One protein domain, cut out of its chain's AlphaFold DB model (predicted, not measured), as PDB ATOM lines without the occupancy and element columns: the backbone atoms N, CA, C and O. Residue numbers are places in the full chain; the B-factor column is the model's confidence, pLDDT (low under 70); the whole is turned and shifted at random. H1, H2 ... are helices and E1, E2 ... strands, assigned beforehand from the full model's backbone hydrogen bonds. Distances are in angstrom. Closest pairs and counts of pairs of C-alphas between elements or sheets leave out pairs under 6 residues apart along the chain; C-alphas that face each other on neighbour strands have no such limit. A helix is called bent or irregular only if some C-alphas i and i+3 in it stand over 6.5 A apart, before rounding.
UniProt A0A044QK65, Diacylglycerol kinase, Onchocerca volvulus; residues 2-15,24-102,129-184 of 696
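This is residues 2 to 15, 24 to 102 and 129 to 184 of the 696 residues of the protein "Diacylglycerol kinase" of Onchocerca volvulus (UniProt A0A044QK65). There is little regular structure: two lobes sit side by side amid long loops, each built on a small meander, strands each the antiparallel neighbour of the one before, E1-E2-E3 with H3 over it, and E4-E5-E6. The 149 printed residues run H1 H2 E1 E2 E3 H3 E4 E5 E6 H4, mixed class, 42 in named elements. The whole is compact, radius of gyration of the C-alphas 15.8 A, spanning 44 by 35 by 25 A.

H1, residues 2 to 5, is apart from H2, residues 32 to 35. E1, residues 48 to 50, and E2, residues 75 to 78, form a hairpin, with N 49 and O 77 2.9 A apart. E2 and E3, residues 84 to 86, form another, with N 76 and O 85 2.8 A apart. H3, residues 87 to 95, irregular with C-alphas 88 and 91 7.1 A apart, is on this sheet over E3, height 8.4 A; 3 of its 5 O i to N i+4 pairs are within hydrogen-bond range. E4, residues 130 to 133, and E5, residues 159 to 162, form a hairpin, with N 131 and O 161 2.9 A apart; so do E5 and E6, residues 168 to 170, with N 160 and O 169 2.8 A apart. H4, residues 179 to 182, is apart from E5.

H1 begins at C-alpha 2 (160.110, 136.816, 121.562), and H4 ends at C-alpha 182 (179.911, 135.088, 126.192). H3 is 14.4 A long.

Cuts leave gaps of 22.2 A from C-alpha 15 to 24 and 8.3 A from 102 to 129. The links H2 to E1, E1 to E2 and E4 to E5 are long. In 41 residues, among them 2 to 15, pLDDT is under 70.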
ATOM      1  N   ALA A   2     159.964 137.114 120.125       35.60
ATOM      2  CA  ALA A   2     160.110 136.816 121.562       35.60
ATOM      3  C   ALA A   2     161.536 137.061 122.101       35.60
ATOM      4  O   ALA A   2     161.679 137.677 123.149       35.60
ATOM      5  N   LEU A   3     162.582 136.679 121.352       39.19
ATOM      6  CA  LEU A   3     163.970 137.062 121.664       39.19
ATOM      7  C   LEU A   3     164.146 138.587 121.622       39.19
ATOM      8  O   LEU A   3     164.594 139.163 122.597       39.19
ATOM      9  N   ALA A   4     163.667 139.257 120.573       39.64
ATOM     10  CA  ALA A   4     163.744 140.718 120.442       39.64
ATOM     11  C   ALA A   4     162.978 141.518 121.525       39.64
ATOM     12  O   ALA A   4     163.273 142.692 121.719       39.64
ATOM     13  N   LYS A   5     161.999 140.908 122.212       38.07
ATOM     14  CA  LYS A   5     161.265 141.510 123.342       38.07
ATOM     15  C   LYS A   5     161.928 141.264 124.700       38.07
ATOM     16  O   LYS A   5     161.543 141.905 125.671       38.07
ATOM     17  N   SER A   6     162.908 140.363 124.783       37.93
ATOM     18  CA  SER A   6     163.812 140.342 125.929       37.93
ATOM     19  C   SER A   6     164.675 141.596 125.845       37.93
ATOM     20  O   SER A   6     165.236 141.897 124.792       37.93
ATOM     21  N   THR A   7     164.825 142.301 126.961       39.20
ATOM     22  CA  THR A   7     165.741 143.440 127.123       39.20
ATOM     23  C   THR A   7     167.180 143.130 126.687       39.20
ATOM     24  O   THR A   7     167.952 144.054 126.449       39.20
ATOM     25  N   VAL A   8     167.535 141.855 126.492       36.21
ATOM     26  CA  VAL A   8     168.867 141.410 126.062       36.21
ATOM     27  C   VAL A   8     168.908 140.887 124.613       36.21
ATOM     28  O   VAL A   8     169.981 140.734 124.036       36.21
ATOM     29  N   GLY A   9     167.770 140.670 123.946       30.63
ATOM     30  CA  GLY A   9     167.738 140.067 122.606       30.63
ATOM     31  C   GLY A   9     168.000 141.005 121.427       30.63
ATOM     32  O   GLY A   9     167.778 140.606 120.284       30.63
ATOM     33  N   LYS A  10     168.500 142.226 121.662       30.30
ATOM     34  CA  LYS A  10     168.839 143.189 120.597       30.30
ATOM     35  C   LYS A  10     170.056 142.802 119.731       30.30
ATOM     36  O   LYS A  10     170.357 143.543 118.807       30.30
ATOM     37  N   ARG A  11     170.754 141.678 119.969       30.72
ATOM     38  CA  ARG A  11     172.004 141.342 119.240       30.72
ATOM     39  C   ARG A  11     172.022 140.055 118.398       30.72
ATOM     40  O   ARG A  11     173.029 139.817 117.752       30.72
ATOM     41  N   ILE A  12     170.959 139.243 118.344       31.45
ATOM     42  CA  ILE A  12     170.982 137.956 117.596       31.45
ATOM     43  C   ILE A  12     170.134 138.023 116.315       31.45
ATOM     44  O   ILE A  12     169.293 137.167 116.060       31.45
ATOM     45  N   VAL A  13     170.317 139.057 115.498       28.23
ATOM     46  CA  VAL A  13     169.842 139.016 114.107       28.23
ATOM     47  C   VAL A  13     171.068 139.142 113.218       28.23
ATOM     48  O   VAL A  13     171.454 140.241 112.841       28.23
ATOM     49  N   ASP A  14     171.708 138.010 112.922       26.75
ATOM     50  CA  ASP A  14     172.695 137.939 111.847       26.75
ATOM     51  C   ASP A  14     171.966 138.124 110.512       26.75
ATOM     52  O   ASP A  14     171.242 137.244 110.043       26.75
ATOM     53  N   VAL A  15     172.144 139.295 109.900       28.96
ATOM     54  CA  VAL A  15     171.482 139.712 108.649       28.96
ATOM     55  C   VAL A  15     172.059 139.003 107.404       28.96
ATOM     56  O   VAL A  15     171.557 139.181 106.299       28.96
ATOM     57  N   SER A  24     161.610 123.492  99.568       29.62
ATOM     58  CA  SER A  24     161.310 122.062  99.752       29.62
ATOM     59  C   SER A  24     160.037 121.868 100.579       29.62
ATOM     60  O   SER A  24     159.992 122.101 101.786       29.62
ATOM     61  N   THR A  25     158.981 121.445  99.885       34.85
ATOM     62  CA  THR A  25     157.564 121.436 100.282       34.85
ATOM     63  C   THR A  25     157.096 120.216 101.092       34.85
ATOM     64  O   THR A  25     155.898 120.010 101.234       34.85
ATOM     65  N   THR A  26     157.965 119.380 101.671       31.84
ATOM     66  CA  THR A  26     157.508 118.098 102.266       31.84
ATOM     67  C   THR A  26     158.202 117.714 103.568       31.84
ATOM     68  O   THR A  26     158.904 116.710 103.645       31.84
ATOM     69  N   ILE A  27     157.980 118.463 104.655       39.35
ATOM     70  CA  ILE A  27     158.457 118.038 105.984       39.35
ATOM     71  C   ILE A  27     157.420 118.339 107.070       39.35
ATOM     72  O   ILE A  27     157.497 119.343 107.773       39.35
ATOM     73  N   CYS A  28     156.434 117.444 107.194       37.59
ATOM     74  CA  CYS A  28     155.458 117.440 108.290       37.59
ATOM     75  C   CYS A  28     155.033 116.024 108.740       37.59
ATOM     76  O   CYS A  28     154.070 115.901 109.496       37.59
ATOM     77  N   LYS A  29     155.720 114.957 108.301       39.90
ATOM     78  CA  LYS A  29     155.421 113.566 108.688       39.90
ATOM     79  C   LYS A  29     156.428 113.092 109.735       39.90
ATOM     80  O   LYS A  29     157.621 113.198 109.489       39.90
ATOM     81  N   HIS A  30     155.923 112.627 110.882       44.72
ATOM     82  CA  HIS A  30     156.589 111.914 111.986       44.72
ATOM     83  C   HIS A  30     158.065 111.537 111.709       44.72
ATOM     84  O   HIS A  30     158.377 110.429 111.273       44.72
ATOM     85  N   ARG A  31     158.991 112.489 111.891       54.48
ATOM     86  CA  ARG A  31     160.333 112.396 111.286       54.48
ATOM     87  C   ARG A  31     161.369 111.662 112.127       54.48
ATOM     88  O   ARG A  31     162.498 111.530 111.667       54.48
ATOM     89  N   THR A  32     160.999 111.146 113.302       55.26
ATOM     90  CA  THR A  32     161.909 110.351 114.144       55.26
ATOM     91  C   THR A  32     162.554 109.241 113.327       55.26
ATOM     92  O   THR A  32     163.773 109.190 113.264       55.26
ATOM     93  N   LYS A  33     161.780 108.462 112.561       58.41
ATOM     94  CA  LYS A  33     162.331 107.336 111.789       58.41
ATOM     95  C   LYS A  33     163.447 107.723 110.803       58.41
ATOM     96  O   LYS A  33     164.414 106.992 110.633       58.41
ATOM     97  N   ASN A  34     163.343 108.892 110.173       63.08
ATOM     98  CA  ASN A  34     164.293 109.314 109.139       63.08
ATOM     99  C   ASN A  34     165.373 110.265 109.654       63.08
ATOM    100  O   ASN A  34     166.318 110.535 108.915       63.08
ATOM    101  N   TYR A  35     165.274 110.752 110.898       73.49
ATOM    102  CA  TYR A  35     166.213 111.735 111.437       73.49
ATOM    103  C   TYR A  35     167.674 111.275 111.317       73.49
ATOM    104  O   TYR A  35     168.563 112.053 110.968       73.49
ATOM    105  N   TRP A  36     167.917 109.982 111.535       73.34
ATOM    106  CA  TRP A  36     169.250 109.377 111.491       73.34
ATOM    107  C   TRP A  36     169.774 109.047 110.087       73.34
ATOM    108  O   TRP A  36     170.983 108.872 109.933       73.34
ATOM    109  N   PHE A  37     168.914 109.038 109.064       66.45
ATOM    110  CA  PHE A  37     169.263 108.605 107.704       66.45
ATOM    111  C   PHE A  37     169.153 109.690 106.630       66.45
ATOM    112  O   PHE A  37     169.830 109.598 105.600       66.45
ATOM    113  N   ASP A  38     168.281 110.679 106.822       69.03
ATOM    114  CA  ASP A  38     167.967 111.668 105.793       69.03
ATOM    115  C   ASP A  38     169.168 112.596 105.537       69.03
ATOM    116  O   ASP A  38     169.690 113.260 106.430       69.03
ATOM    117  N   THR A  39     169.600 112.626 104.273       63.61
ATOM    118  CA  THR A  39     170.672 113.491 103.752       63.61
ATOM    119  C   THR A  39     170.403 114.975 103.874       63.61
ATOM    120  O   THR A  39     171.347 115.758 103.805       63.61
ATOM    121  N   LYS A  40     169.123 115.353 103.885       69.86
ATOM    122  CA  LYS A  40     168.678 116.740 103.752       69.86
ATOM    123  C   LYS A  40     168.447 117.403 105.105       69.86
ATOM    124  O   LYS A  40     167.966 118.527 105.138       69.86
ATOM    125  N   ILE A  41     168.728 116.700 106.201       76.27
ATOM    126  CA  ILE A  41     168.526 117.241 107.539       76.27
ATOM    127  C   ILE A  41     169.678 118.167 107.873       76.27
ATOM    128  O   ILE A  41     170.828 117.744 107.805       76.27
ATOM    129  N   HIS A  42     169.347 119.398 108.250       84.05
ATOM    130  CA  HIS A  42     170.319 120.376 108.726       84.05
ATOM    131  C   HIS A  42     170.719 120.106 110.180       84.05
ATOM    132  O   HIS A  42     170.003 119.454 110.946       84.05
ATOM    133  N   SER A  43     171.882 120.617 110.580       88.35
ATOM    134  CA  SER A  43     172.466 120.346 111.897       88.35
ATOM    135  C   SER A  43     171.656 120.903 113.062       88.35
ATOM    136  O   SER A  43     171.699 120.322 114.148       88.35
ATOM    137  N   ASP A  44     170.885 121.961 112.821       90.58
ATOM    138  CA  ASP A  44     170.040 122.707 113.752       90.58
ATOM    139  C   ASP A  44     168.533 122.464 113.527       90.58
ATOM    140  O   ASP A  44     167.689 123.225 114.009       90.58
ATOM    141  N   GLU A  45     168.158 121.406 112.804       89.86
ATOM    142  CA  GLU A  45     166.755 121.099 112.522       89.86
ATOM    143  C   GLU A  45     166.048 120.451 113.729       89.86
ATOM    144  O   GLU A  45     166.594 119.602 114.439       89.86
ATOM    145  N   HIS A  46     164.788 120.834 113.959       91.81
ATOM    146  CA  HIS A  46     163.962 120.281 115.039       91.81
ATOM    147  C   HIS A  46     163.484 118.852 114.753       91.81
ATOM    148  O   HIS A  46     163.120 118.503 113.630       91.81
ATOM    149  N   ILE A  47     163.364 118.047 115.811       89.83
ATOM    150  CA  ILE A  47     162.864 116.666 115.760       89.83
ATOM    151  C   ILE A  47     161.400 116.638 116.213       89.83
ATOM    152  O   ILE A  47     161.111 116.397 117.385       89.83
ATOM    153  N   TRP A  48     160.471 116.934 115.304       88.93
ATOM    154  CA  TRP A  48     159.047 117.050 115.636       88.93
ATOM    155  C   TRP A  48     158.363 115.706 115.882       88.93
ATOM    156  O   TRP A  48     158.383 114.814 115.030       88.93
ATOM    157  N   VAL A  49     157.668 115.624 117.013       84.28
ATOM    158  CA  VAL A  49     156.857 114.484 117.449       84.28
ATOM    159  C   VAL A  49     155.486 114.956 117.935       84.28
ATOM    160  O   VAL A  49     155.406 116.027 118.544       84.28
ATOM    161  N   PRO A  50     154.399 114.213 117.656       83.45
ATOM    162  CA  PRO A  50     153.078 114.527 118.196       83.45
ATOM    163  C   PRO A  50     153.092 114.548 119.728       83.45
ATOM    164  O   PRO A  50     153.770 113.736 120.361       83.45
ATOM    165  N   LEU A  51     152.358 115.486 120.324       75.63
ATOM    166  CA  LEU A  51     152.056 115.470 121.755       75.63
ATOM    167  C   LEU A  51     150.782 114.654 121.982       75.63
ATOM    168  O   LEU A  51     149.704 115.096 121.595       75.63
ATOM    169  N   SER A  52     150.911 113.501 122.634       58.42
ATOM    170  CA  SER A  52     149.775 112.752 123.175       58.42
ATOM    171  C   SER A  52     149.649 113.084 124.663       58.42
ATOM    172  O   SER A  52     150.497 112.678 125.455       58.42
ATOM    173  N   GLY A  53     148.633 113.871 125.023       56.13
ATOM    174  CA  GLY A  53     148.274 114.192 126.409       56.13
ATOM    175  C   GLY A  53     149.115 115.282 127.110       56.13
ATOM    176  O   GLY A  53     150.249 115.579 126.710       56.13
ATOM    177  N   PRO A  54     148.562 115.926 128.155       48.03
ATOM    178  CA  PRO A  54     149.270 116.913 128.966       48.03
ATOM    179  C   PRO A  54     150.327 116.238 129.854       48.03
ATOM    180  O   PRO A  54     150.021 115.419 130.710       48.03
ATOM    181  N   SER A  55     151.600 116.608 129.691       48.47
ATOM    182  CA  SER A  55     152.665 116.227 130.630       48.47
ATOM    183  C   SER A  55     152.923 117.355 131.633       48.47
ATOM    184  O   SER A  55     153.213 118.476 131.214       48.47
ATOM    185  N   SER A  56     152.907 117.056 132.935       47.62
ATOM    186  CA  SER A  56     152.995 118.034 134.040       47.62
ATOM    187  C   SER A  56     154.288 118.868 134.109       47.62
ATOM    188  O   SER A  56     154.337 119.873 134.816       47.62
ATOM    189  N   SER A  57     155.358 118.479 133.404       49.30
ATOM    190  CA  SER A  57     156.672 119.144 133.456       49.30
ATOM    191  C   SER A  57     157.049 119.955 132.215       49.30
ATOM    192  O   SER A  57     158.111 120.576 132.210       49.30
ATOM    193  N   ARG A  58     156.231 119.940 131.156       59.23
ATOM    194  CA  ARG A  58     156.561 120.584 129.875       59.23
ATOM    195  C   ARG A  58     155.709 121.823 129.641       59.23
ATOM    196  O   ARG A  58     154.543 121.865 130.026       59.23
ATOM    197  N   ASP A  59     156.284 122.794 128.936       60.77
ATOM    198  CA  ASP A  59     155.493 123.852 128.316       60.77
ATOM    199  C   ASP A  59     154.514 123.218 127.326       60.77
ATOM    200  O   ASP A  59     154.914 122.508 126.404       60.77
ATOM    201  N   THR A  60     153.226 123.470 127.524       73.89
ATOM    202  CA  THR A  60     152.148 123.068 126.608       73.89
ATOM    203  C   THR A  60     151.816 124.156 125.591       73.89
ATOM    204  O   THR A  60     150.935 123.965 124.746       73.89
ATOM    205  N   GLU A  61     152.483 125.303 125.697       82.56
ATOM    206  CA  GLU A  61     152.196 126.505 124.925       82.56
ATOM    207  C   GLU A  61     152.890 126.493 123.570       82.56
ATOM    208  O   GLU A  61     154.009 126.003 123.412       82.56
ATOM    209  N   CYS A  62     152.212 127.062 122.575       88.56
ATOM    210  CA  CYS A  62     152.797 127.249 121.259       88.56
ATOM    211  C   CYS A  62     153.873 128.337 121.328       88.56
ATOM    212  O   CYS A  62     153.572 129.489 121.624       88.56
ATOM    213  N   TYR A  63     155.112 127.993 120.986       90.41
ATOM    214  CA  TYR A  63     156.282 128.874 121.056       90.41
ATOM    215  C   TYR A  63     156.194 130.101 120.137       90.41
ATOM    216  O   TYR A  63     156.894 131.088 120.344       90.41
ATOM    217  N   VAL A  64     155.319 130.049 119.128       86.51
ATOM    218  CA  VAL A  64     154.961 131.199 118.281       86.51
ATOM    219  C   VAL A  64     154.350 132.343 119.111       86.51
ATOM    220  O   VAL A  64     154.503 133.503 118.746       86.51
ATOM    221  N   GLY A  65     153.760 132.035 120.271       81.98
ATOM    222  CA  GLY A  65     153.121 133.003 121.159       81.98
ATOM    223  C   GLY A  65     151.695 133.339 120.724       81.98
ATOM    224  O   GLY A  65     151.326 133.149 119.571       81.98
ATOM    225  N   GLU A  66     150.877 133.828 121.654       76.77
ATOM    226  CA  GLU A  66     149.425 133.975 121.455       76.77
ATOM    227  C   GLU A  66     149.039 134.866 120.269       76.77
ATOM    228  O   GLU A  66     148.075 134.549 119.582       76.77
ATOM    229  N   ARG A  67     149.820 135.918 119.983       80.66
ATOM    230  CA  ARG A  67     149.522 136.890 118.915       80.66
ATOM    231  C   ARG A  67     149.621 136.314 117.503       80.66
ATOM    232  O   ARG A  67     148.821 136.669 116.653       80.66
ATOM    233  N   ASP A  68     150.607 135.455 117.258       85.97
ATOM    234  CA  ASP A  68     150.881 134.892 115.928       85.97
ATOM    235  C   ASP A  68     150.394 133.422 115.826       85.97
ATOM    236  O   ASP A  68     150.468 132.784 114.776       85.97
ATOM    237  N   CYS A  69     149.923 132.838 116.935       87.87
ATOM    238  CA  CYS A  69     149.507 131.442 117.001       87.87
ATOM    239  C   CYS A  69     148.116 131.250 116.393       87.87
ATOM    240  O   CYS A  69     147.111 131.656 116.966       87.87
ATOM    241  N   GLN A  70     148.052 130.496 115.298       87.36
ATOM    242  CA  GLN A  70     146.790 130.127 114.651       87.36
ATOM    243  C   GLN A  70     145.933 129.155 115.478       87.36
ATOM    244  O   GLN A  70     144.753 129.013 115.205       87.36
ATOM    245  N   LYS A  71     146.512 128.447 116.462       85.64
ATOM    246  CA  LYS A  71     145.833 127.409 117.277       85.64
ATOM    247  C   LYS A  71     145.166 126.281 116.459       85.64
ATOM    248  O   LYS A  71     144.334 125.552 116.988       85.64
ATOM    249  N   VAL A  72     145.571 126.086 115.199       85.74
ATOM    250  CA  VAL A  72     145.019 125.062 114.294       85.74
ATOM    251  C   VAL A  72     145.918 123.822 114.204       85.74
ATOM    252  O   VAL A  72     147.136 123.905 114.000       85.74
ATOM    253  N   GLY A  73     145.283 122.651 114.290       83.29
ATOM    254  CA  GLY A  73     145.911 121.335 114.178       83.29
ATOM    255  C   GLY A  73     146.571 120.854 115.472       83.29
ATOM    256  O   GLY A  73     146.863 121.628 116.383       83.29
ATOM    257  N   GLY A  74     146.847 119.548 115.543       84.88
ATOM    258  CA  GLY A  74     147.469 118.931 116.717       84.88
ATOM    259  C   GLY A  74     148.808 119.574 117.105       84.88
ATOM    260  O   GLY A  74     149.552 120.079 116.249       84.88
ATOM    261  N   LYS A  75     149.129 119.541 118.405       88.35
ATOM    262  CA  LYS A  75     150.394 120.051 118.949       88.35
ATOM    263  C   LYS A  75     151.549 119.094 118.663       88.35
ATOM    264  O   LYS A  75     151.408 117.871 118.714       88.35
ATOM    265  N   ARG A  76     152.724 119.663 118.415       89.47
ATOM    266  CA  ARG A  76     153.985 118.942 118.237       89.47
ATOM    267  C   ARG A  76     155.043 119.491 119.166       89.47
ATOM    268  O   ARG A  76     155.129 120.698 119.358       89.47
ATOM    269  N   SER A  77     155.859 118.600 119.708       89.86
ATOM    270  CA  SER A  77     157.028 118.947 120.505       89.86
ATOM    271  C   SER A  77     158.296 118.558 119.762       89.86
ATOM    272  O   SER A  77     158.321 117.556 119.050       89.86
ATOM    273  N   CYS A  78     159.358 119.336 119.917       91.97
ATOM    274  CA  CYS A  78     160.681 118.937 119.476       91.97
ATOM    275  C   CYS A  78     161.324 118.026 120.532       91.97
ATOM    276  O   CYS A  78     161.539 118.453 121.665       91.97
ATOM    277  N   ALA A  79     161.702 116.799 120.164       89.92
ATOM    278  CA  ALA A  79     162.351 115.856 121.081       89.92
ATOM    279  C   ALA A  79     163.712 116.356 121.610       89.92
ATOM    280  O   ALA A  79     164.138 115.961 122.687       89.92
ATOM    281  N   ALA A  80     164.394 117.236 120.871       92.94
ATOM    282  CA  ALA A  80     165.736 117.714 121.203       92.94
ATOM    283  C   ALA A  80     165.745 118.961 122.107       92.94
ATOM    284  O   ALA A  80     166.612 119.088 122.971       92.94
ATOM    285  N   CYS A  81     164.810 119.895 121.907       93.46
ATOM    286  CA  CYS A  81     164.777 121.178 122.623       93.46
ATOM    287  C   CYS A  81     163.476 121.438 123.401       93.46
ATOM    288  O   CYS A  81     163.375 122.436 124.112       93.46
ATOM    289  N   HIS A  82     162.477 120.560 123.292       90.86
ATOM    290  CA  HIS A  82     161.162 120.699 123.927       90.86
ATOM    291  C   HIS A  82     160.375 121.965 123.540       90.86
ATOM    292  O   HIS A  82     159.442 122.334 124.248       90.86
ATOM    293  N   ILE A  83     160.708 122.635 122.430       91.99
ATOM    294  CA  ILE A  83     159.811 123.638 121.835       91.99
ATOM    295  C   ILE A  83     158.504 122.948 121.446       91.99
ATOM    296  O   ILE A  83     158.534 121.852 120.886       91.99
ATOM    297  N   VAL A  84     157.372 123.591 121.726       90.48
ATOM    298  CA  VAL A  84     156.037 123.110 121.359       90.48
ATOM    299  C   VAL A  84     155.397 124.070 120.370       90.48
ATOM    300  O   VAL A  84     155.483 125.280 120.540       90.48
ATOM    301  N   VAL A  85     154.766 123.547 119.321       91.12
ATOM    302  CA  VAL A  85     154.038 124.333 118.316       91.12
ATOM    303  C   VAL A  85     152.829 123.573 117.788       91.12
ATOM    304  O   VAL A  85     152.839 122.345 117.723       91.12
ATOM    305  N   HIS A  86     151.788 124.288 117.369       90.18
ATOM    306  CA  HIS A  86     150.718 123.678 116.577       90.18
ATOM    307  C   HIS A  86     151.225 123.326 115.178       90.18
ATOM    308  O   HIS A  86     152.112 123.994 114.641       90.18
ATOM    309  N   THR A  87     150.638 122.299 114.567       90.56
ATOM    310  CA  THR A  87     151.032 121.857 113.222       90.56
ATOM    311  C   THR A  87     150.917 122.991 112.192       90.56
ATOM    312  O   THR A  87     151.845 123.170 111.404       90.56
ATOM    313  N   ALA A  88     149.863 123.816 112.249       90.12
ATOM    314  CA  ALA A  88     149.702 124.970 111.356       90.12
ATOM    315  C   ALA A  88     150.667 126.134 111.665       90.12
ATOM    316  O   ALA A  88     150.951 126.960 110.808       90.12
ATOM    317  N   CYS A  89     151.247 126.176 112.869       92.02
ATOM    318  CA  CYS A  89     152.194 127.213 113.289       92.02
ATOM    319  C   CYS A  89     153.653 126.915 112.892       92.02
ATOM    320  O   CYS A  89     154.527 127.758 113.096       92.02
ATOM    321  N   LEU A  90     153.952 125.738 112.329       90.98
ATOM    322  CA  LEU A  90     155.308 125.373 111.893       90.98
ATOM    323  C   LEU A  90     155.906 126.334 110.844       90.98
ATOM    324  O   LEU A  90     157.074 126.697 110.998       90.98
ATOM    325  N   PRO A  91     155.167 126.782 109.807       90.19
ATOM    326  CA  PRO A  91     155.670 127.780 108.862       90.19
ATOM    327  C   PRO A  91     155.989 129.125 109.531       90.19
ATOM    328  O   PRO A  91     157.025 129.716 109.239       90.19
ATOM    329  N   ILE A  92     155.162 129.563 110.485       90.30
ATOM    330  CA  ILE A  92     155.357 130.815 111.236       90.30
ATOM    331  C   ILE A  92     156.623 130.729 112.100       90.30
ATOM    332  O   ILE A  92     157.454 131.635 112.102       90.30
ATOM    333  N   LEU A  93     156.835 129.598 112.781       88.85
ATOM    334  CA  LEU A  93     158.058 129.361 113.550       88.85
ATOM    335  C   LEU A  93     159.319 129.462 112.667       88.85
ATOM    336  O   LEU A  93     160.330 130.013 113.105       88.85
ATOM    337  N   ARG A  94     159.257 128.957 111.425       85.06
ATOM    338  CA  ARG A  94     160.360 129.064 110.455       85.06
ATOM    339  C   ARG A  94     160.622 130.508 110.032       85.06
ATOM    340  O   ARG A  94     161.783 130.886 109.953       85.06
ATOM    341  N   GLN A  95     159.580 131.316 109.828       87.33
ATOM    342  CA  GLN A  95     159.723 132.752 109.540       87.33
ATOM    343  C   GLN A  95     160.407 133.510 110.688       87.33
ATOM    344  O   GLN A  95     161.114 134.485 110.456       87.33
ATOM    345  N   PHE A  96     160.249 133.042 111.929       84.78
ATOM    346  CA  PHE A  96     160.977 133.576 113.081       84.78
ATOM    347  C   PHE A  96     162.412 133.056 113.229       84.78
ATOM    348  O   PHE A  96     163.066 133.417 114.208       84.78
ATOM    349  N   TYR A  97     162.902 132.224 112.302       87.71
ATOM    350  CA  TYR A  97     164.247 131.638 112.318       87.71
ATOM    351  C   TYR A  97     164.598 130.923 113.635       87.71
ATOM    352  O   TYR A  97     165.756 130.878 114.052       87.71
ATOM    353  N   VAL A  98     163.602 130.333 114.311       88.68
ATOM    354  CA  VAL A  98     163.822 129.597 115.564       88.68
ATOM    355  C   VAL A  98     164.409 128.223 115.252       88.68
ATOM    356  O   VAL A  98     163.694 127.274 114.923       88.68
ATOM    357  N   LYS A  99     165.730 128.121 115.370       90.95
ATOM    358  CA  LYS A  99     166.519 126.901 115.157       90.95
ATOM    359  C   LYS A  99     166.533 125.997 116.395       90.95
ATOM    360  O   LYS A  99     166.104 126.398 117.477       90.95
ATOM    361  N   CYS A 100     166.944 124.744 116.218       93.26
ATOM    362  CA  CYS A 100     167.186 123.793 117.300       93.26
ATOM    363  C   CYS A 100     168.658 123.818 117.737       93.26
ATOM    364  O   CYS A 100     169.487 124.529 117.169       93.26
ATOM    365  N   LYS A 101     169.002 122.993 118.733       93.08
ATOM    366  CA  LYS A 101     170.395 122.777 119.132       93.08
ATOM    367  C   LYS A 101     171.161 122.087 117.997       93.08
ATOM    368  O   LYS A 101     170.699 121.067 117.491       93.08
ATOM    369  N   ILE A 102     172.321 122.632 117.627       93.51
ATOM    370  CA  ILE A 102     173.184 122.072 116.578       93.51
ATOM    371  C   ILE A 102     173.690 120.699 117.021       93.51
ATOM    372  O   ILE A 102     174.211 120.582 118.118       93.51
ATOM    373  N   HIS A 129     172.409 126.766 123.775       93.88
ATOM    374  CA  HIS A 129     171.154 126.868 123.029       93.88
ATOM    375  C   HIS A 129     170.033 127.290 123.984       93.88
ATOM    376  O   HIS A 129     169.389 126.449 124.625       93.88
ATOM    377  N   TRP A 130     169.864 128.606 124.127       93.76
ATOM    378  CA  TRP A 130     168.913 129.241 125.040       93.76
ATOM    379  C   TRP A 130     167.473 129.186 124.520       93.76
ATOM    380  O   TRP A 130     167.207 129.440 123.347       93.76
ATOM    381  N   LEU A 131     166.536 128.880 125.415       92.28
ATOM    382  CA  LEU A 131     165.113 128.737 125.123       92.28
ATOM    383  C   LEU A 131     164.273 129.509 126.125       92.28
ATOM    384  O   LEU A 131     164.512 129.417 127.326       92.28
ATOM    385  N   HIS A 132     163.239 130.183 125.637       90.87
ATOM    386  CA  HIS A 132     162.229 130.803 126.486       90.87
ATOM    387  C   HIS A 132     161.251 129.749 127.017       90.87
ATOM    388  O   HIS A 132     160.845 128.847 126.281       90.87
ATOM    389  N   LYS A 133     160.903 129.849 128.302       89.84
ATOM    390  CA  LYS A 133     160.036 128.908 129.018       89.84
ATOM    391  C   LYS A 133     158.941 129.648 129.781       89.84
ATOM    392  O   LYS A 133     159.211 130.644 130.457       89.84
ATOM    393  N   TRP A 134     157.720 129.127 129.693       86.89
ATOM    394  CA  TRP A 134     156.542 129.631 130.414       86.89
ATOM    395  C   TRP A 134     156.335 128.904 131.743       86.89
ATOM    396  O   TRP A 134     155.722 129.440 132.661       86.89
ATOM    397  N   LYS A 135     156.888 127.696 131.863       86.17
ATOM    398  CA  LYS A 135     156.969 126.903 133.084       86.17
ATOM    399  C   LYS A 135     158.380 126.355 133.235       86.17
ATOM    400  O   LYS A 135     158.948 125.784 132.305       86.17
ATOM    401  N   GLN A 136     158.942 126.487 134.429       88.69
ATOM    402  CA  GLN A 136     160.262 125.955 134.742       88.69
ATOM    403  C   GLN A 136     160.283 125.475 136.190       88.69
ATOM    404  O   GLN A 136     159.937 126.213 137.105       88.69
ATOM    405  N   LYS A 137     160.700 124.225 136.402       87.98
ATOM    406  CA  LYS A 137     160.946 123.693 137.747       87.98
ATOM    407  C   LYS A 137     162.357 124.066 138.214       87.98
ATOM    408  O   LYS A 137     163.254 124.272 137.390       87.98
ATOM    409  N   GLY A 138     162.551 124.101 139.530       90.51
ATOM    410  CA  GLY A 138     163.836 124.399 140.164       90.51
ATOM    411  C   GLY A 138     164.020 125.878 140.505       90.51
ATOM    412  O   GLY A 138     163.052 126.621 140.676       90.51
ATOM    413  N   ARG A 139     165.282 126.291 140.642       94.83
ATOM    414  CA  ARG A 139     165.687 127.642 141.054       94.83
ATOM    415  C   ARG A 139     166.555 128.288 139.980       94.83
ATOM    416  O   ARG A 139     167.287 127.602 139.268       94.83
ATOM    417  N   CYS A 140     166.458 129.605 139.860       95.77
ATOM    418  CA  CYS A 140     167.336 130.395 139.008       95.77
ATOM    419  C   CYS A 140     168.770 130.322 139.533       95.77
ATOM    420  O   CYS A 140     169.005 130.541 140.719       95.77
ATOM    421  N   ILE A 141     169.728 130.061 138.646       94.00
ATOM    422  CA  ILE A 141     171.138 129.902 139.030       94.00
ATOM    423  C   ILE A 141     171.733 131.196 139.577       94.00
ATOM    424  O   ILE A 141     172.561 131.148 140.477       94.00
ATOM    425  N   ARG A 142     171.318 132.356 139.051       93.96
ATOM    426  CA  ARG A 142     171.900 133.631 139.480       93.96
ATOM    427  C   ARG A 142     171.352 134.109 140.823       93.96
ATOM    428  O   ARG A 142     172.129 134.505 141.676       93.96
ATOM    429  N   CYS A 143     170.031 134.117 141.006       95.29
ATOM    430  CA  CYS A 143     169.419 134.689 142.212       95.29
ATOM    431  C   CYS A 143     168.996 133.643 143.256       95.29
ATOM    432  O   CYS A 143     168.535 134.018 144.329       95.29
ATOM    433  N   GLY A 144     169.055 132.346 142.936       95.03
ATOM    434  CA  GLY A 144     168.639 131.253 143.821       95.03
ATOM    435  C   GLY A 144     167.127 131.137 144.057       95.03
ATOM    436  O   GLY A 144     166.683 130.184 144.695       95.03
ATOM    437  N   LYS A 145     166.307 132.063 143.542       95.75
ATOM    438  CA  LYS A 145     164.847 132.067 143.743       95.75
ATOM    439  C   LYS A 145     164.142 131.097 142.790       95.75
ATOM    440  O   LYS A 145     164.625 130.826 141.689       95.75
ATOM    441  N   SER A 146     162.984 130.584 143.205       93.51
ATOM    442  CA  SER A 146     162.134 129.731 142.369       93.51
ATOM    443  C   SER A 146     161.522 130.506 141.196       93.51
ATOM    444  O   SER A 146     161.422 131.737 141.196       93.51
ATOM    445  N   PHE A 147     161.118 129.778 140.160       91.31
ATOM    446  CA  PHE A 147     160.366 130.342 139.043       91.31
ATOM    447  C   PHE A 147     158.891 130.432 139.433       91.31
ATOM    448  O   PHE A 147     158.182 129.430 139.446       91.31
ATOM    449  N   GLN A 148     158.444 131.629 139.805       83.82
ATOM    450  CA  GLN A 148     157.050 131.870 140.161       83.82
ATOM    451  C   GLN A 148     156.212 132.020 138.891       83.82
ATOM    452  O   GLN A 148     156.517 132.850 138.036       83.82
ATOM    453  N   GLN A 149     155.154 131.217 138.779       73.08
ATOM    454  CA  GLN A 149     154.132 131.382 137.754       73.08
ATOM    455  C   GLN A 149     152.987 132.201 138.356       73.08
ATOM    456  O   GLN A 149     152.414 131.806 139.370       73.08
ATOM    457  N   LYS A 150     152.650 133.342 137.754       70.54
ATOM    458  CA  LYS A 150     151.466 134.109 138.159       70.54
ATOM    459  C   LYS A 150     150.214 133.367 137.681       70.54
ATOM    460  O   LYS A 150     150.129 133.023 136.506       70.54
ATOM    461  N   ILE A 151     149.268 133.108 138.586       62.98
ATOM    462  CA  ILE A 151     148.040 132.342 138.294       62.98
ATOM    463  C   ILE A 151     147.049 133.168 137.448       62.98
ATOM    464  O   ILE A 151     146.348 132.603 136.616       62.98
ATOM    465  N   PHE A 152     147.043 134.498 137.607       60.78
ATOM    466  CA  PHE A 152     145.995 135.394 137.086       60.78
ATOM    467  C   PHE A 152     146.423 136.339 135.946       60.78
ATOM    468  O   PHE A 152     145.645 137.199 135.547       60.78
ATOM    469  N   HIS A 153     147.644 136.223 135.414       54.60
ATOM    470  CA  HIS A 153     148.145 137.127 134.367       54.60
ATOM    471  C   HIS A 153     148.386 136.409 133.034       54.60
ATOM    472  O   HIS A 153     148.536 135.184 133.006       54.60
ATOM    473  N   GLU A 154     148.453 137.187 131.941       62.56
ATOM    474  CA  GLU A 154     148.912 136.720 130.624       62.56
ATOM    475  C   GLU A 154     150.138 135.812 130.776       62.56
ATOM    476  O   GLU A 154     151.041 136.082 131.577       62.56
ATOM    477  N   LYS A 155     150.172 134.720 130.004       70.76
ATOM    478  CA  LYS A 155     151.265 133.744 130.041       70.76
ATOM    479  C   LYS A 155     152.563 134.400 129.559       70.76
ATOM    480  O   LYS A 155     152.900 134.372 128.375       70.76
ATOM    481  N   GLU A 156     153.314 134.972 130.495       82.27
ATOM    482  CA  GLU A 156     154.628 135.564 130.255       82.27
ATOM    483  C   GLU A 156     155.749 134.515 130.302       82.27
ATOM    484  O   GLU A 156     155.640 133.458 130.928       82.27
ATOM    485  N   ILE A 157     156.859 134.811 129.625       86.85
ATOM    486  CA  ILE A 157     158.068 133.988 129.698       86.85
ATOM    487  C   ILE A 157     158.739 134.264 131.041       86.85
ATOM    488  O   ILE A 157     159.268 135.357 131.251       86.85
ATOM    489  N   ILE A 158     158.776 133.261 131.915       90.25
ATOM    490  CA  ILE A 158     159.346 133.383 133.264       90.25
ATOM    491  C   ILE A 158     160.818 132.967 133.327       90.25
ATOM    492  O   ILE A 158     161.546 133.405 134.222       90.25
ATOM    493  N   ALA A 159     161.270 132.126 132.393       92.82
ATOM    494  CA  ALA A 159     162.603 131.542 132.435       92.82
ATOM    495  C   ALA A 159     163.272 131.437 131.061       92.82
ATOM    496  O   ALA A 159     162.616 131.319 130.025       92.82
ATOM    497  N   ILE A 160     164.603 131.442 131.087       94.08
ATOM    498  CA  ILE A 160     165.481 131.166 129.955       94.08
ATOM    499  C   ILE A 160     166.362 129.975 130.325       94.08
ATOM    500  O   ILE A 160     167.119 130.039 131.294       94.08
ATOM    501  N   THR A 161     166.273 128.897 129.546       94.10
ATOM    502  CA  THR A 161     166.911 127.608 129.852       94.10
ATOM    503  C   THR A 161     167.763 127.127 128.684       94.10
ATOM    504  O   THR A 161     167.305 127.128 127.542       94.10
ATOM    505  N   CYS A 162     168.991 126.673 128.942       94.60
ATOM    506  CA  CYS A 162     169.827 126.060 127.907       94.60
ATOM    507  C   CYS A 162     169.442 124.587 127.693       94.60
ATOM    508  O   CYS A 162     169.390 123.809 128.643       94.60
ATOM    509  N   SER A 163     169.231 124.163 126.445       94.00
ATOM    510  CA  SER A 163     168.913 122.758 126.137       94.00
ATOM    511  C   SER A 163     170.099 121.797 126.266       94.00
ATOM    512  O   SER A 163     169.883 120.588 126.302       94.00
ATOM    513  N   TRP A 164     171.337 122.294 126.347       95.43
ATOM    514  CA  TRP A 164     172.535 121.482 126.581       95.43
ATOM    515  C   TRP A 164     172.790 121.301 128.074       95.43
ATOM    516  O   TRP A 164     172.463 120.249 128.615       95.43
ATOM    517  N   CYS A 165     173.276 122.340 128.756       94.58
ATOM    518  CA  CYS A 165     173.646 122.267 130.172       94.58
ATOM    519  C   CYS A 165     172.476 122.361 131.160       94.58
ATOM    520  O   CYS A 165     172.706 122.307 132.361       94.58
ATOM    521  N   LYS A 166     171.238 122.553 130.684       93.98
ATOM    522  CA  LYS A 166     170.010 122.612 131.506       93.98
ATOM    523  C   LYS A 166     169.962 123.749 132.537       93.98
ATOM    524  O   LYS A 166     169.007 123.838 133.301       93.98
ATOM    525  N   ARG A 167     170.945 124.656 132.511       94.11
ATOM    526  CA  ARG A 167     170.978 125.879 133.317       94.11
ATOM    527  C   ARG A 167     169.789 126.776 132.990       94.11
ATOM    528  O   ARG A 167     169.523 127.010 131.809       94.11
ATOM    529  N   SER A 168     169.149 127.304 134.030       95.15
ATOM    530  CA  SER A 168     167.947 128.135 133.934       95.15
ATOM    531  C   SER A 168     168.118 129.447 134.700       95.15
ATOM    532  O   SER A 168     168.594 129.457 135.838       95.15
ATOM    533  N   TYR A 169     167.673 130.545 134.095       95.81
ATOM    534  CA  TYR A 169     167.680 131.894 134.665       95.81
ATOM    535  C   TYR A 169     166.291 132.513 134.560       95.81
ATOM    536  O   TYR A 169     165.540 132.166 133.650       95.81
ATOM    537  N   HIS A 170     165.927 133.433 135.458       94.66
ATOM    538  CA  HIS A 170     164.727 134.247 135.232       94.66
ATOM    539  C   HIS A 170     164.906 135.094 133.973       94.66
ATOM    540  O   HIS A 170     166.004 135.578 133.697       94.66
ATOM    541  N   ASN A 171     163.817 135.312 133.241       91.47
ATOM    542  CA  ASN A 171     163.782 136.223 132.098       91.47
ATOM    543  C   ASN A 171     163.751 137.697 132.563       91.47
ATOM    544  O   ASN A 171     162.770 138.408 132.367       91.47
ATOM    545  N   LYS A 172     164.811 138.126 133.251       90.93
ATOM    546  CA  LYS A 172     165.030 139.495 133.738       90.93
ATOM    547  C   LYS A 172     166.507 139.848 133.591       90.93
ATOM    548  O   LYS A 172     167.339 138.958 133.762       90.93
ATOM    549  N   VAL A 173     166.840 141.111 133.320       90.03
ATOM    550  CA  VAL A 173     168.228 141.549 133.045       90.03
ATOM    551  C   VAL A 173     169.153 141.238 134.217       90.03
ATOM    552  O   VAL A 173     170.276 140.769 134.031       90.03
ATOM    553  N   GLU A 174     168.649 141.420 135.437       91.10
ATOM    554  CA  GLU A 174     169.382 141.118 136.668       91.10
ATOM    555  C   GLU A 174     169.796 139.642 136.723       91.10
ATOM    556  O   GLU A 174     170.881 139.325 137.198       91.10
ATOM    557  N   CYS A 175     168.974 138.725 136.203       93.65
ATOM    558  CA  CYS A 175     169.242 137.285 136.225       93.65
ATOM    559  C   CYS A 175     169.940 136.769 134.958       93.65
ATOM    560  O   CYS A 175     170.771 135.869 135.047       93.65
ATOM    561  N   PHE A 176     169.618 137.330 133.796       93.19
ATOM    562  CA  PHE A 176     170.101 136.898 132.491       93.19
ATOM    563  C   PHE A 176     170.614 138.114 131.711       93.19
ATOM    564  O   PHE A 176     169.846 138.999 131.352       93.19
ATOM    565  N   SER A 177     171.927 138.161 131.470       88.40
ATOM    566  CA  SER A 177     172.655 139.332 130.938       88.40
ATOM    567  C   SER A 177     173.711 138.911 129.905       88.40
ATOM    568  O   SER A 177     173.866 137.718 129.652       88.40
ATOM    569  N   SER A 178     174.451 139.862 129.317       82.92
ATOM    570  CA  SER A 178     175.474 139.618 128.275       82.92
ATOM    571  C   SER A 178     176.471 138.509 128.629       82.92
ATOM    572  O   SER A 178     176.742 137.632 127.814       82.92
ATOM    573  N   HIS A 179     176.920 138.462 129.880       81.11
ATOM    574  CA  HIS A 179     177.857 137.455 130.378       81.11
ATOM    575  C   HIS A 179     177.331 136.001 130.272       81.11
ATOM    576  O   HIS A 179     178.106 135.048 130.229       81.11
ATOM    577  N   CYS A 180     176.010 135.794 130.195       83.71
ATOM    578  CA  CYS A 180     175.417 134.473 129.953       83.71
ATOM    579  C   CYS A 180     175.595 133.990 128.498       83.71
ATOM    580  O   CYS A 180     175.452 132.796 128.240       83.71
ATOM    581  N   PHE A 181     175.881 134.895 127.555       77.82
ATOM    582  CA  PHE A 181     176.097 134.592 126.134       77.82
ATOM    583  C   PHE A 181     177.574 134.405 125.782       77.82
ATOM    584  O   PHE A 181     177.884 133.653 124.863       77.82
ATOM    585  N   GLU A 182     178.473 135.085 126.493       73.68
ATOM    586  CA  GLU A 182     179.911 135.088 126.192       73.68
ATOM    587  C   GLU A 182     180.615 133.790 126.609       73.68
ATOM    588  O   GLU A 182     181.634 133.422 126.025       73.68
ATOM    589  N   ARG A 183     180.061 133.063 127.587       78.86
ATOM    590  CA  ARG A 183     180.603 131.774 128.028       78.86
ATOM    591  C   ARG A 183     180.194 130.644 127.083       78.86
ATOM    592  O   ARG A 183     179.032 130.533 126.695       78.86
ATOM    593  N   SER A 184     181.135 129.757 126.774       87.11
ATOM    594  CA  SER A 184     180.841 128.487 126.108       87.11
ATOM    595  C   SER A 184     180.033 127.557 127.017       87.11
ATOM    596  O   SER A 184     180.175 127.564 128.242       87.11
TER     597      SER A 184